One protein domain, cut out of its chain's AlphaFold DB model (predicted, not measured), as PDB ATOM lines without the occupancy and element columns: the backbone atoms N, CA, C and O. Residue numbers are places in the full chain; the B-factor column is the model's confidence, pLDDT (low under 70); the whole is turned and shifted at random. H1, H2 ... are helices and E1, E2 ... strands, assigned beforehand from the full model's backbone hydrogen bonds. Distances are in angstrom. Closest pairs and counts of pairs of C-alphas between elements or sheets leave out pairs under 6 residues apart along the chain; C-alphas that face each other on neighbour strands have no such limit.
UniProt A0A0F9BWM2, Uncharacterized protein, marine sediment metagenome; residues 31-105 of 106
ATOM      1  N   PRO A  31     -40.760  52.186   5.649       86.56
ATOM      2  CA  PRO A  31     -40.909  50.761   5.332       86.56
ATOM      3  C   PRO A  31     -40.357  50.350   3.962       86.56
ATOM      4  O   PRO A  31     -39.824  49.254   3.822       86.56
ATOM      5  N   ALA A  32     -40.455  51.236   2.966       87.44
ATOM      6  CA  ALA A  32     -39.946  50.994   1.617       87.44
ATOM      7  C   ALA A  32     -38.410  50.918   1.549       87.44
ATOM      8  O   ALA A  32     -37.874  50.257   0.665       87.44
ATOM      9  N   GLU A  33     -37.707  51.550   2.489       90.50
ATOM     10  CA  GLU A  33     -36.242  51.541   2.599       90.50
ATOM     11  C   GLU A  33     -35.741  50.436   3.539       90.50
ATOM     12  O   GLU A  33     -34.537  50.228   3.703       90.50
ATOM     13  N   TYR A  34     -36.655  49.708   4.183       90.44
ATOM     14  CA  TYR A  34     -36.293  48.684   5.146       90.44
ATOM     15  C   TYR A  34     -35.621  47.499   4.443       90.44
ATOM     16  O   TYR A  34     -36.214  46.826   3.600       90.44
ATOM     17  N   GLY A  35     -34.369  47.224   4.815       92.19
ATOM     18  CA  GLY A  35     -33.597  46.113   4.265       92.19
ATOM     19  C   GLY A  35     -34.162  44.760   4.691       92.19
ATOM     20  O   GLY A  35     -33.895  44.307   5.806       92.19
ATOM     21  N   ILE A  36     -34.916  44.100   3.810       93.19
ATOM     22  CA  ILE A  36     -35.492  42.772   4.068       93.19
ATOM     23  C   ILE A  36     -34.455  41.653   3.931       93.19
ATOM     24  O   ILE A  36     -34.578  40.612   4.577       93.19
ATOM     25  N   ILE A  37     -33.400  41.884   3.143       94.69
ATOM     26  CA  ILE A  37     -32.229  41.015   3.047       94.69
ATOM     27  C   ILE A  37     -31.044  41.764   3.641       94.69
ATOM     28  O   ILE A  37     -30.740  42.885   3.246       94.69
ATOM     29  N   THR A  38     -30.356  41.144   4.598       93.62
ATOM     30  CA  THR A  38     -29.103  41.667   5.154       93.62
ATOM     31  C   THR A  38     -27.956  40.776   4.714       93.62
ATOM     32  O   THR A  38     -27.920  39.592   5.053       93.62
ATOM     33  N   ILE A  39     -26.993  41.350   4.001       92.38
ATOM     34  CA  ILE A  39     -25.789  40.648   3.569       92.38
ATOM     35  C   ILE A  39     -24.717  40.864   4.631       92.38
ATOM     36  O   ILE A  39     -24.380  41.996   4.991       92.38
ATOM     37  N   ARG A  40     -24.195  39.760   5.168       91.50
ATOM     38  CA  ARG A  40     -23.177  39.781   6.219       91.50
ATOM     39  C   ARG A  40     -21.929  39.053   5.755       91.50
ATOM     40  O   ARG A  40     -22.015  37.960   5.202       91.50
ATOM     41  N   GLN A  41     -20.779  39.651   6.020       88.50
ATOM     42  CA  GLN A  41     -19.487  39.009   5.872       88.50
ATOM     43  C   GLN A  41     -19.152  38.257   7.161       88.50
ATOM     44  O   GLN A  41     -19.346  38.778   8.264       88.50
ATOM     45  N   VAL A  42     -18.658  37.030   7.012       85.31
ATOM     46  CA  VAL A  42     -18.126  36.231   8.118       85.31
ATOM     47  C   VAL A  42     -16.648  36.577   8.267       85.31
ATOM     48  O   VAL A  42     -15.861  36.314   7.359       85.31
ATOM     49  N   GLY A  43     -16.284  37.196   9.387       77.31
ATOM     50  CA  GLY A  43     -14.895  37.415   9.780       77.31
ATOM     51  C   GLY A  43     -14.264  36.162  10.387       77.31
ATOM     52  O   GLY A  43     -14.954  35.192  10.712       77.31
ATOM     53  N   ALA A  44     -12.942  36.178  10.569       71.88
ATOM     54  CA  ALA A  44     -12.259  35.122  11.306       71.88
ATOM     55  C   ALA A  44     -12.781  35.104  12.750       71.88
ATOM     56  O   ALA A  44     -12.653  36.091  13.475       71.88
ATOM     57  N   GLY A  45     -13.406  33.998  13.163       64.69
ATOM     58  CA  GLY A  45     -13.783  33.790  14.559       64.69
ATOM     59  C   GLY A  45     -12.539  33.662  15.448       64.69
ATOM     60  O   GLY A  45     -11.455  33.365  14.937       64.69
ATOM     61  N   PRO A  46     -12.662  33.863  16.768       61.69
ATOM     62  CA  PRO A  46     -11.537  33.657  17.666       61.69
ATOM     63  C   PRO A  46     -11.068  32.203  17.559       61.69
ATOM     64  O   PRO A  46     -11.853  31.268  17.740       61.69
ATOM     65  N   GLY A  47      -9.794  32.004  17.217       60.59
ATOM     66  CA  GLY A  47      -9.187  30.675  17.185       60.59
ATOM     67  C   GLY A  47      -9.278  29.984  18.552       60.59
ATOM     68  O   GLY A  47      -9.435  30.638  19.589       60.59
ATOM     69  N   ARG A  48      -9.164  28.648  18.583       55.88
ATOM     70  CA  ARG A  48      -9.075  27.891  19.846       55.88
ATOM     71  C   ARG A  48      -7.932  28.463  20.698       55.88
ATOM     72  O   ARG A  48      -6.781  28.373  20.294       55.88
ATOM     73  N   GLY A  49      -8.265  29.027  21.859       64.25
ATOM     74  CA  GLY A  49      -7.300  29.612  22.801       64.25
ATOM     75  C   GLY A  49      -7.317  31.141  22.892       64.25
ATOM     76  O   GLY A  49      -6.814  31.670  23.874       64.25
ATOM     77  N   HIS A  50      -7.963  31.844  21.956       57.19
ATOM     78  CA  HIS A  50      -8.071  33.309  21.960       57.19
ATOM     79  C   HIS A  50      -9.498  33.753  22.301       57.19
ATOM     80  O   HIS A  50     -10.206  34.327  21.476       57.19
ATOM     81  N   ILE A  51      -9.960  33.459  23.521       52.91
ATOM     82  CA  ILE A  51     -11.244  33.972  24.024       52.91
ATOM     83  C   ILE A  51     -11.093  35.492  24.201       52.91
ATOM     84  O   ILE A  51     -10.601  35.946  25.227       52.91
ATOM     85  N   GLY A  52     -11.477  36.268  23.182       55.59
ATOM     86  CA  GLY A  52     -11.517  37.735  23.237       55.59
ATOM     87  C   GLY A  52     -10.788  38.493  22.120       55.59
ATOM     88  O   GLY A  52     -10.992  39.696  22.018       55.59
ATOM     89  N   GLU A  53     -10.001  37.836  21.256       50.22
ATOM     90  CA  GLU A  53      -9.163  38.518  20.238       50.22
ATOM     91  C   GLU A  53      -9.627  38.305  18.785       50.22
ATOM     92  O   GLU A  53      -8.831  38.155  17.863       50.22
ATOM     93  N   SER A  54     -10.937  38.302  18.545       51.12
ATOM     94  CA  SER A  54     -11.468  38.472  17.189       51.12
ATOM     95  C   SER A  54     -12.664  39.417  17.235       51.12
ATOM     96  O   SER A  54     -13.687  39.138  17.858       51.12
ATOM     97  N   THR A  55     -12.490  40.588  16.625       53.06
ATOM     98  CA  THR A  55     -13.478  41.676  16.610       53.06
ATOM     99  C   THR A  55     -14.417  41.620  15.411       53.06
ATOM    100  O   THR A  55     -15.421  42.327  15.400       53.06
ATOM    101  N   ASP A  56     -14.132  40.786  14.408       58.50
ATOM    102  CA  ASP A  56     -14.777  40.947  13.100       58.50
ATOM    103  C   ASP A  56     -16.092  40.179  12.930       58.50
ATOM    104  O   ASP A  56     -16.904  40.572  12.093       58.50
ATOM    105  N   GLY A  57     -16.350  39.152  13.753       71.81
ATOM    106  CA  GLY A  57     -17.656  38.488  13.896       71.81
ATOM    107  C   GLY A  57     -18.482  38.343  12.605       71.81
ATOM    108  O   GLY A  57     -17.978  37.956  11.554       71.81
ATOM    109  N   LEU A  58     -19.787  38.631  12.691       79.69
ATOM    110  CA  LEU A  58     -20.660  38.793  11.524       79.69
ATOM    111  C   LEU A  58     -20.876  40.286  11.266       79.69
ATOM    112  O   LEU A  58     -21.695  40.922  11.941       79.69
ATOM    113  N   ARG A  59     -20.206  40.850  10.265       83.62
ATOM    114  CA  ARG A  59     -20.356  42.264   9.902       83.62
ATOM    115  C   ARG A  59     -21.395  42.425   8.801       83.62
ATOM    116  O   ARG A  59     -21.289  41.783   7.764       83.62
ATOM    117  N   THR A  60     -22.388  43.288   9.001       88.38
ATOM    118  CA  THR A  60     -23.287  43.685   7.906       88.38
ATOM    119  C   THR A  60     -22.514  44.535   6.909       88.38
ATOM    120  O   THR A  60     -21.918  45.537   7.297       88.38
ATOM    121  N   ILE A  61     -22.520  44.116   5.649       92.31
ATOM    122  CA  ILE A  61     -21.840  44.811   4.552       92.31
ATOM    123  C   ILE A  61     -22.823  45.431   3.567       92.31
ATOM    124  O   ILE A  61     -22.461  46.392   2.902       92.31
ATOM    125  N   ASP A  62     -24.052  44.914   3.506       92.31
ATOM    126  CA  ASP A  62     -25.080  45.446   2.620       92.31
ATOM    127  C   ASP A  62     -26.491  45.089   3.107       92.31
ATOM    128  O   ASP A  62     -26.681  44.183   3.935       92.31
ATOM    129  N   ARG A  63     -27.487  45.808   2.594       94.38
ATOM    130  CA  ARG A  63     -28.909  45.562   2.806       94.38
ATOM    131  C   ARG A  63     -29.668  45.839   1.521       94.38
ATOM    132  O   ARG A  63     -29.494  46.898   0.941       94.38
ATOM    133  N   LEU A  64     -30.564  44.928   1.160       96.38
ATOM    134  CA  LEU A  64     -31.470  45.116   0.032       96.38
ATOM    135  C   LEU A  64     -32.877  45.356   0.564       96.38
ATOM    136  O   LEU A  64     -33.403  44.540   1.337       96.38
ATOM    137  N   ASN A  65     -33.481  46.469   0.162       95.88
ATOM    138  CA  ASN A  65     -34.905  46.703   0.370       95.88
ATOM    139  C   ASN A  65     -35.749  45.767  -0.515       95.88
ATOM    140  O   ASN A  65     -35.221  45.003  -1.324       95.88
ATOM    141  N   ILE A  66     -37.075  45.787  -0.349       94.50
ATOM    142  CA  ILE A  66     -37.966  44.862  -1.069       94.50
ATOM    143  C   ILE A  66     -37.845  44.988  -2.594       94.50
ATOM    144  O   ILE A  66     -37.845  43.975  -3.290       94.50
ATOM    145  N   THR A  67     -37.692  46.206  -3.115       94.75
ATOM    146  CA  THR A  67     -37.595  46.465  -4.557       94.75
ATOM    147  C   THR A  67     -36.273  45.946  -5.115       94.75
ATOM    148  O   THR A  67     -36.260  45.235  -6.119       94.75
ATOM    149  N   GLU A  68     -35.165  46.244  -4.435       97.00
ATOM    150  CA  GLU A  68     -33.824  45.773  -4.802       97.00
ATOM    151  C   GLU A  68     -33.733  44.244  -4.740       97.00
ATOM    152  O   GLU A  68     -33.249  43.604  -5.672       97.00
ATOM    153  N   ALA A  69     -34.260  43.640  -3.673       96.38
ATOM    154  CA  ALA A  69     -34.219  42.198  -3.471       96.38
ATOM    155  C   ALA A  69     -35.098  41.430  -4.475       96.38
ATOM    156  O   ALA A  69     -34.772  40.302  -4.841       96.38
ATOM    157  N   MET A  70     -36.193  42.031  -4.953       95.25
ATOM    158  CA  MET A  70     -37.001  41.459  -6.034       95.25
ATOM    159  C   MET A  70     -36.319  41.553  -7.405       95.25
ATOM    160  O   MET A  70     -36.546  40.683  -8.247       95.25
ATOM    161  N   ALA A  71     -35.503  42.585  -7.636       96.75
ATOM    162  CA  ALA A  71     -34.759  42.762  -8.883       96.75
ATOM    163  C   ALA A  71     -33.538  41.828  -8.987       96.75
ATOM    164  O   ALA A  71     -33.140  41.457 -10.093       96.75
ATOM    165  N   ASP A  72     -32.954  41.420  -7.857       95.75
ATOM    166  CA  ASP A  72     -31.864  40.445  -7.824       95.75
ATOM    167  C   ASP A  72     -32.399  39.014  -8.019       95.75
ATOM    168  O   ASP A  72     -33.120  38.471  -7.180       95.75
ATOM    169  N   ALA A  73     -31.993  38.358  -9.112       95.81
ATOM    170  CA  ALA A  73     -32.389  36.985  -9.435       95.81
ATOM    171  C   ALA A  73     -32.061  35.965  -8.327       95.81
ATOM    172  O   ALA A  73     -32.722  34.933  -8.230       95.81
ATOM    173  N   LYS A  74     -31.064  36.243  -7.479       96.81
ATOM    174  CA  LYS A  74     -30.703  35.399  -6.335       96.81
ATOM    175  C   LYS A  74     -31.740  35.450  -5.212       96.81
ATOM    176  O   LYS A  74     -31.885  34.471  -4.481       96.81
ATOM    177  N   PHE A  75     -32.418  36.583  -5.044       97.19
ATOM    178  CA  PHE A  75     -33.329  36.836  -3.924       97.19
ATOM    179  C   PHE A  75     -34.786  37.036  -4.354       97.19
ATOM    180  O   PHE A  75     -35.658  37.148  -3.489       97.19
ATOM    181  N   SER A  76     -35.068  37.045  -5.655       95.69
ATOM    182  CA  SER A  76     -36.393  37.324  -6.207       95.69
ATOM    183  C   SER A  76     -37.475  36.377  -5.682       95.69
ATOM    184  O   SER A  76     -38.544  36.843  -5.294       95.69
ATOM    185  N   ASP A  77     -37.186  35.076  -5.585       96.69
ATOM    186  CA  ASP A  77     -38.136  34.073  -5.088       96.69
ATOM    187  C   ASP A  77     -38.516  34.319  -3.620       96.69
ATOM    188  O   ASP A  77     -39.688  34.524  -3.294       96.69
ATOM    189  N   ILE A  78     -37.524  34.394  -2.724       95.56
ATOM    190  CA  ILE A  78     -37.784  34.611  -1.294       95.56
ATOM    191  C   ILE A  78     -38.424  35.980  -1.034       95.56
ATOM    192  O   ILE A  78     -39.325  36.097  -0.203       95.56
ATOM    193  N   SER A  79     -38.023  37.012  -1.776       94.94
ATOM    194  CA  SER A  79     -38.610  38.355  -1.670       94.94
ATOM    195  C   SER A  79     -40.056  38.371  -2.168       94.94
ATOM    196  O   SER A  79     -40.919  39.002  -1.554       94.94
ATOM    197  N   GLY A  80     -40.355  37.606  -3.222       95.38
ATOM    198  CA  GLY A  80     -41.713  37.356  -3.691       95.38
ATOM    199  C   GLY A  80     -42.582  36.703  -2.616       95.38
ATOM    200  O   GLY A  80     -43.682  37.183  -2.349       95.38
ATOM    201  N   GLN A  81     -42.071  35.680  -1.924       95.00
ATOM    202  CA  GLN A  81     -42.783  35.036  -0.813       95.00
ATOM    203  C   GLN A  81     -43.062  36.006   0.346       95.00
ATOM    204  O   GLN A  81     -44.155  35.988   0.913       95.00
ATOM    205  N   VAL A  82     -42.115  36.892   0.679       94.38
ATOM    206  CA  VAL A  82     -42.322  37.946   1.690       94.38
ATOM    207  C   VAL A  82     -43.454  38.889   1.270       94.38
ATOM    208  O   VAL A  82     -44.341  39.173   2.079       94.38
ATOM    209  N   LYS A  83     -43.470  39.329   0.003       94.94
ATOM    210  CA  LYS A  83     -44.543  40.170  -0.553       94.94
ATOM    211  C   LYS A  83     -45.901  39.468  -0.472       94.94
ATOM    212  O   LYS A  83     -46.860  40.052   0.027       94.94
ATOM    213  N   GLU A  84     -45.990  38.214  -0.916       95.81
ATOM    214  CA  GLU A  84     -47.240  37.442  -0.868       95.81
ATOM    215  C   GLU A  84     -47.730  37.232   0.572       95.81
ATOM    216  O   GLU A  84     -48.925  37.351   0.850       95.81
ATOM    217  N   ARG A  85     -46.816  37.006   1.525       95.31
ATOM    218  CA  ARG A  85     -47.158  36.902   2.949       95.31
ATOM    219  C   ARG A  85     -47.741  38.206   3.496       95.31
ATOM    220  O   ARG A  85     -48.735  38.148   4.216       95.31
ATOM    221  N   LEU A  86     -47.160  39.359   3.155       95.06
ATOM    222  CA  LEU A  86     -47.697  40.667   3.552       95.06
ATOM    223  C   LEU A  86     -49.106  40.881   2.982       95.06
ATOM    224  O   LEU A  86     -50.005  41.273   3.720       95.06
ATOM    225  N   LEU A  87     -49.316  40.570   1.700       95.88
ATOM    226  CA  LEU A  87     -50.632  40.686   1.066       95.88
ATOM    227  C   LEU A  87     -51.672  39.780   1.731       95.88
ATOM    228  O   LEU A  87     -52.800  40.212   1.948       95.88
ATOM    229  N   ALA A  88     -51.297  38.549   2.084       96.62
ATOM    230  CA  ALA A  88     -52.176  37.644   2.816       96.62
ATOM    231  C   ALA A  88     -52.577  38.224   4.183       96.62
ATOM    232  O   ALA A  88     -53.755  38.210   4.522       96.62
ATOM    233  N   ILE A  89     -51.624  38.794   4.932       95.56
ATOM    234  CA  ILE A  89     -51.894  39.438   6.228       95.56
ATOM    235  C   ILE A  89     -52.861  40.615   6.056       95.56
ATOM    236  O   ILE A  89     -53.873  40.665   6.748       95.56
ATOM    237  N   ILE A  90     -52.586  41.526   5.116       95.62
ATOM    238  CA  ILE A  90     -53.442  42.693   4.853       95.62
ATOM    239  C   ILE A  90     -54.865  42.243   4.507       95.62
ATOM    240  O   ILE A  90     -55.819  42.708   5.124       95.62
ATOM    241  N   ARG A  91     -55.021  41.298   3.571       96.06
ATOM    242  CA  ARG A  91     -56.340  40.783   3.166       96.06
ATOM    243  C   ARG A  91     -57.110  40.203   4.346       96.06
ATOM    244  O   ARG A  91     -58.250  40.592   4.561       96.06
ATOM    245  N   SER A  92     -56.475  39.351   5.151       95.81
ATOM    246  CA  SER A  92     -57.127  38.769   6.327       95.81
ATOM    247  C   SER A  92     -57.538  39.822   7.359       95.81
ATOM    248  O   SER A  92     -58.548  39.653   8.033       95.81
ATOM    249  N   TYR A  93     -56.783  40.915   7.491       96.12
ATOM    250  CA  TYR A  93     -57.125  41.996   8.416       96.12
ATOM    251  C   TYR A  93     -58.280  42.851   7.884       96.12
ATOM    252  O   TYR A  93     -59.131  43.253   8.676       96.12
ATOM    253  N   ILE A  94     -58.355  43.074   6.567       96.31
ATOM    254  CA  ILE A  94     -59.515  43.709   5.920       96.31
ATOM    255  C   ILE A  94     -60.762  42.845   6.118       96.31
ATOM    256  O   ILE A  94     -61.795  43.337   6.560       96.31
ATOM    257  N   GLU A  95     -60.662  41.543   5.844       96.38
ATOM    258  CA  GLU A  95     -61.763  40.586   6.018       96.38
ATOM    259  C   GLU A  95     -62.245  40.510   7.474       96.38
ATOM    260  O   GLU A  95     -63.440  40.362   7.725       96.38
ATOM    261  N   ALA A  96     -61.333  40.654   8.439       97.06
ATOM    262  CA  ALA A  96     -61.660  40.715   9.861       97.06
ATOM    263  C   ALA A  96     -62.233  42.075  10.312       97.06
ATOM    264  O   ALA A  96     -62.618  42.208  11.473       97.06
ATOM    265  N   GLY A  97     -62.261  43.085   9.435       96.19
ATOM    266  CA  GLY A  97     -62.666  44.452   9.770       96.19
ATOM    267  C   GLY A  97     -61.684  45.184  10.692       96.19
ATOM    268  O   GLY A  97     -62.071  46.146  11.347       96.19
ATOM    269  N   ALA A  98     -60.435  44.714  10.782       96.62
ATOM    270  CA  ALA A  98     -59.392  45.300  11.625       96.62
ATOM    271  C   ALA A  98     -58.641  46.451  10.942       96.62
ATOM    272  O   ALA A  98     -58.041  47.265  11.639       96.62
ATOM    273  N   ILE A  99     -58.648  46.485   9.606       95.06
ATOM    274  CA  ILE A  99     -58.163  47.602   8.787       95.06
ATOM    275  C   ILE A  99     -59.139  47.841   7.627       95.06
ATOM    276  O   ILE A  99     -59.765  46.894   7.145       95.06
ATOM    277  N   SER A 100     -59.246  49.075   7.149       94.19
ATOM    278  CA  SER A 100     -60.036  49.449   5.975       94.19
ATOM    279  C   SER A 100     -59.146  49.810   4.782       94.19
ATOM    280  O   SER A 100     -57.944  50.043   4.917       94.19
ATOM    281  N   LEU A 101     -59.727  49.840   3.579       91.38
ATOM    282  CA  LEU A 101     -58.992  50.293   2.393       91.38
ATOM    283  C   LEU A 101     -58.675  51.788   2.476       91.38
ATOM    284  O   LEU A 101     -57.583  52.185   2.080       91.38
ATOM    285  N   GLU A 102     -59.585  52.594   3.028       92.88
ATOM    286  CA  GLU A 102     -59.361  54.025   3.232       92.88
ATOM    287  C   GLU A 102     -58.149  54.283   4.136       92.88
ATOM    288  O   GLU A 102     -57.360  55.168   3.829       92.88
ATOM    289  N   GLU A 103     -57.945  53.482   5.190       90.62
ATOM    290  CA  GLU A 103     -56.767  53.581   6.070       90.62
ATOM    291  C   GLU A 103     -55.446  53.242   5.361       90.62
ATOM    292  O   GLU A 103     -54.389  53.716   5.770       90.62
ATOM    293  N   ILE A 104     -55.484  52.414   4.311       89.44
ATOM    294  CA  ILE A 104     -54.292  51.996   3.554       89.44
ATOM    295  C   ILE A 104     -53.932  53.017   2.469       89.44
ATOM    296  O   ILE A 104     -52.756  53.186   2.149       89.44
ATOM    297  N   THR A 105     -54.935  53.648   1.855       87.50
ATOM    298  CA  THR A 105     -54.745  54.572   0.724       87.50
ATOM    299  C   THR A 105     -54.781  56.055   1.104       87.50
ATOM    300  O   THR A 105     -54.556  56.889   0.228       87.50
TER     301      THR A 105
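Overview. This is residues 31 to 105 of the 106 residues of an uncharacterized protein of marine sediment metagenome (UniProt A0A0F9BWM2). A long, thin rod: a two-stranded hairpin of E1 and E2, with a long loop at its tip, reaches toward one end, and the long helix H2 reaches away from it toward the other. The short helix H1 sits between them, where the chain turns from E2 into H2, and the small helix H3 folds back at H2's far end. The printed part has 75 residues, with two named strands followed by three named helices, in a mixed class of helices and strands; the sheet, E1 - E2, is antiparallel. The whole is extended, with a radius of gyration of the C-alphas of 19.1 A and spans of 59 by 27 by 18 A.

Arrangement. E1, residues 37 to 42, and E2, residues 58 to 64, form an antiparallel hairpin at 152 degrees, with N 39 and O 62 at 2.9 A and N 41 and O 59 at 2.8 A, within hydrogen-bond range. H1, residues 66 to 71, follows E2 by a tight link; the closest C-alphas of E1 and H1, Ile 37 and Ala 69, are 6.9 A apart. H2, residues 76 to 95, touches H1 with residues 76 to 80 alone, the closest C-alphas being Met 70 and Ser 76 at 4.2 A; this helical hairpin runs opposite ways at a steep tilt of 40 degrees. H2 and H3, residues 101 to 105, are close but not clearly touching: the closest C-alphas, Ile 94 and Leu 101, are 7.5 A apart. E1 and H2 are only just apart, 8.4 A at the closest. In H1, H2 and H3 every O i to N i+4 pair is within hydrogen-bond range.

Along the chain. E1 begins at C-alpha 37 (-32.229, 41.015, 3.047) and is 15.7 A long; E2 is 17.0 A. H2 measures 28.4 A. H3 ends at C-alpha 105 (-54.745, 54.572, 0.724).

Size, cuts and confidence. The farthest C-alphas, Gly 49 and Glu 102, are 60.7 A apart. The printed part has no cut. The link from E1 to E2 is long, 15 residues, and residues 47 to 52 stand free. Mean pLDDT of the printed part is 86.9; residues 45 to 56 are under 70.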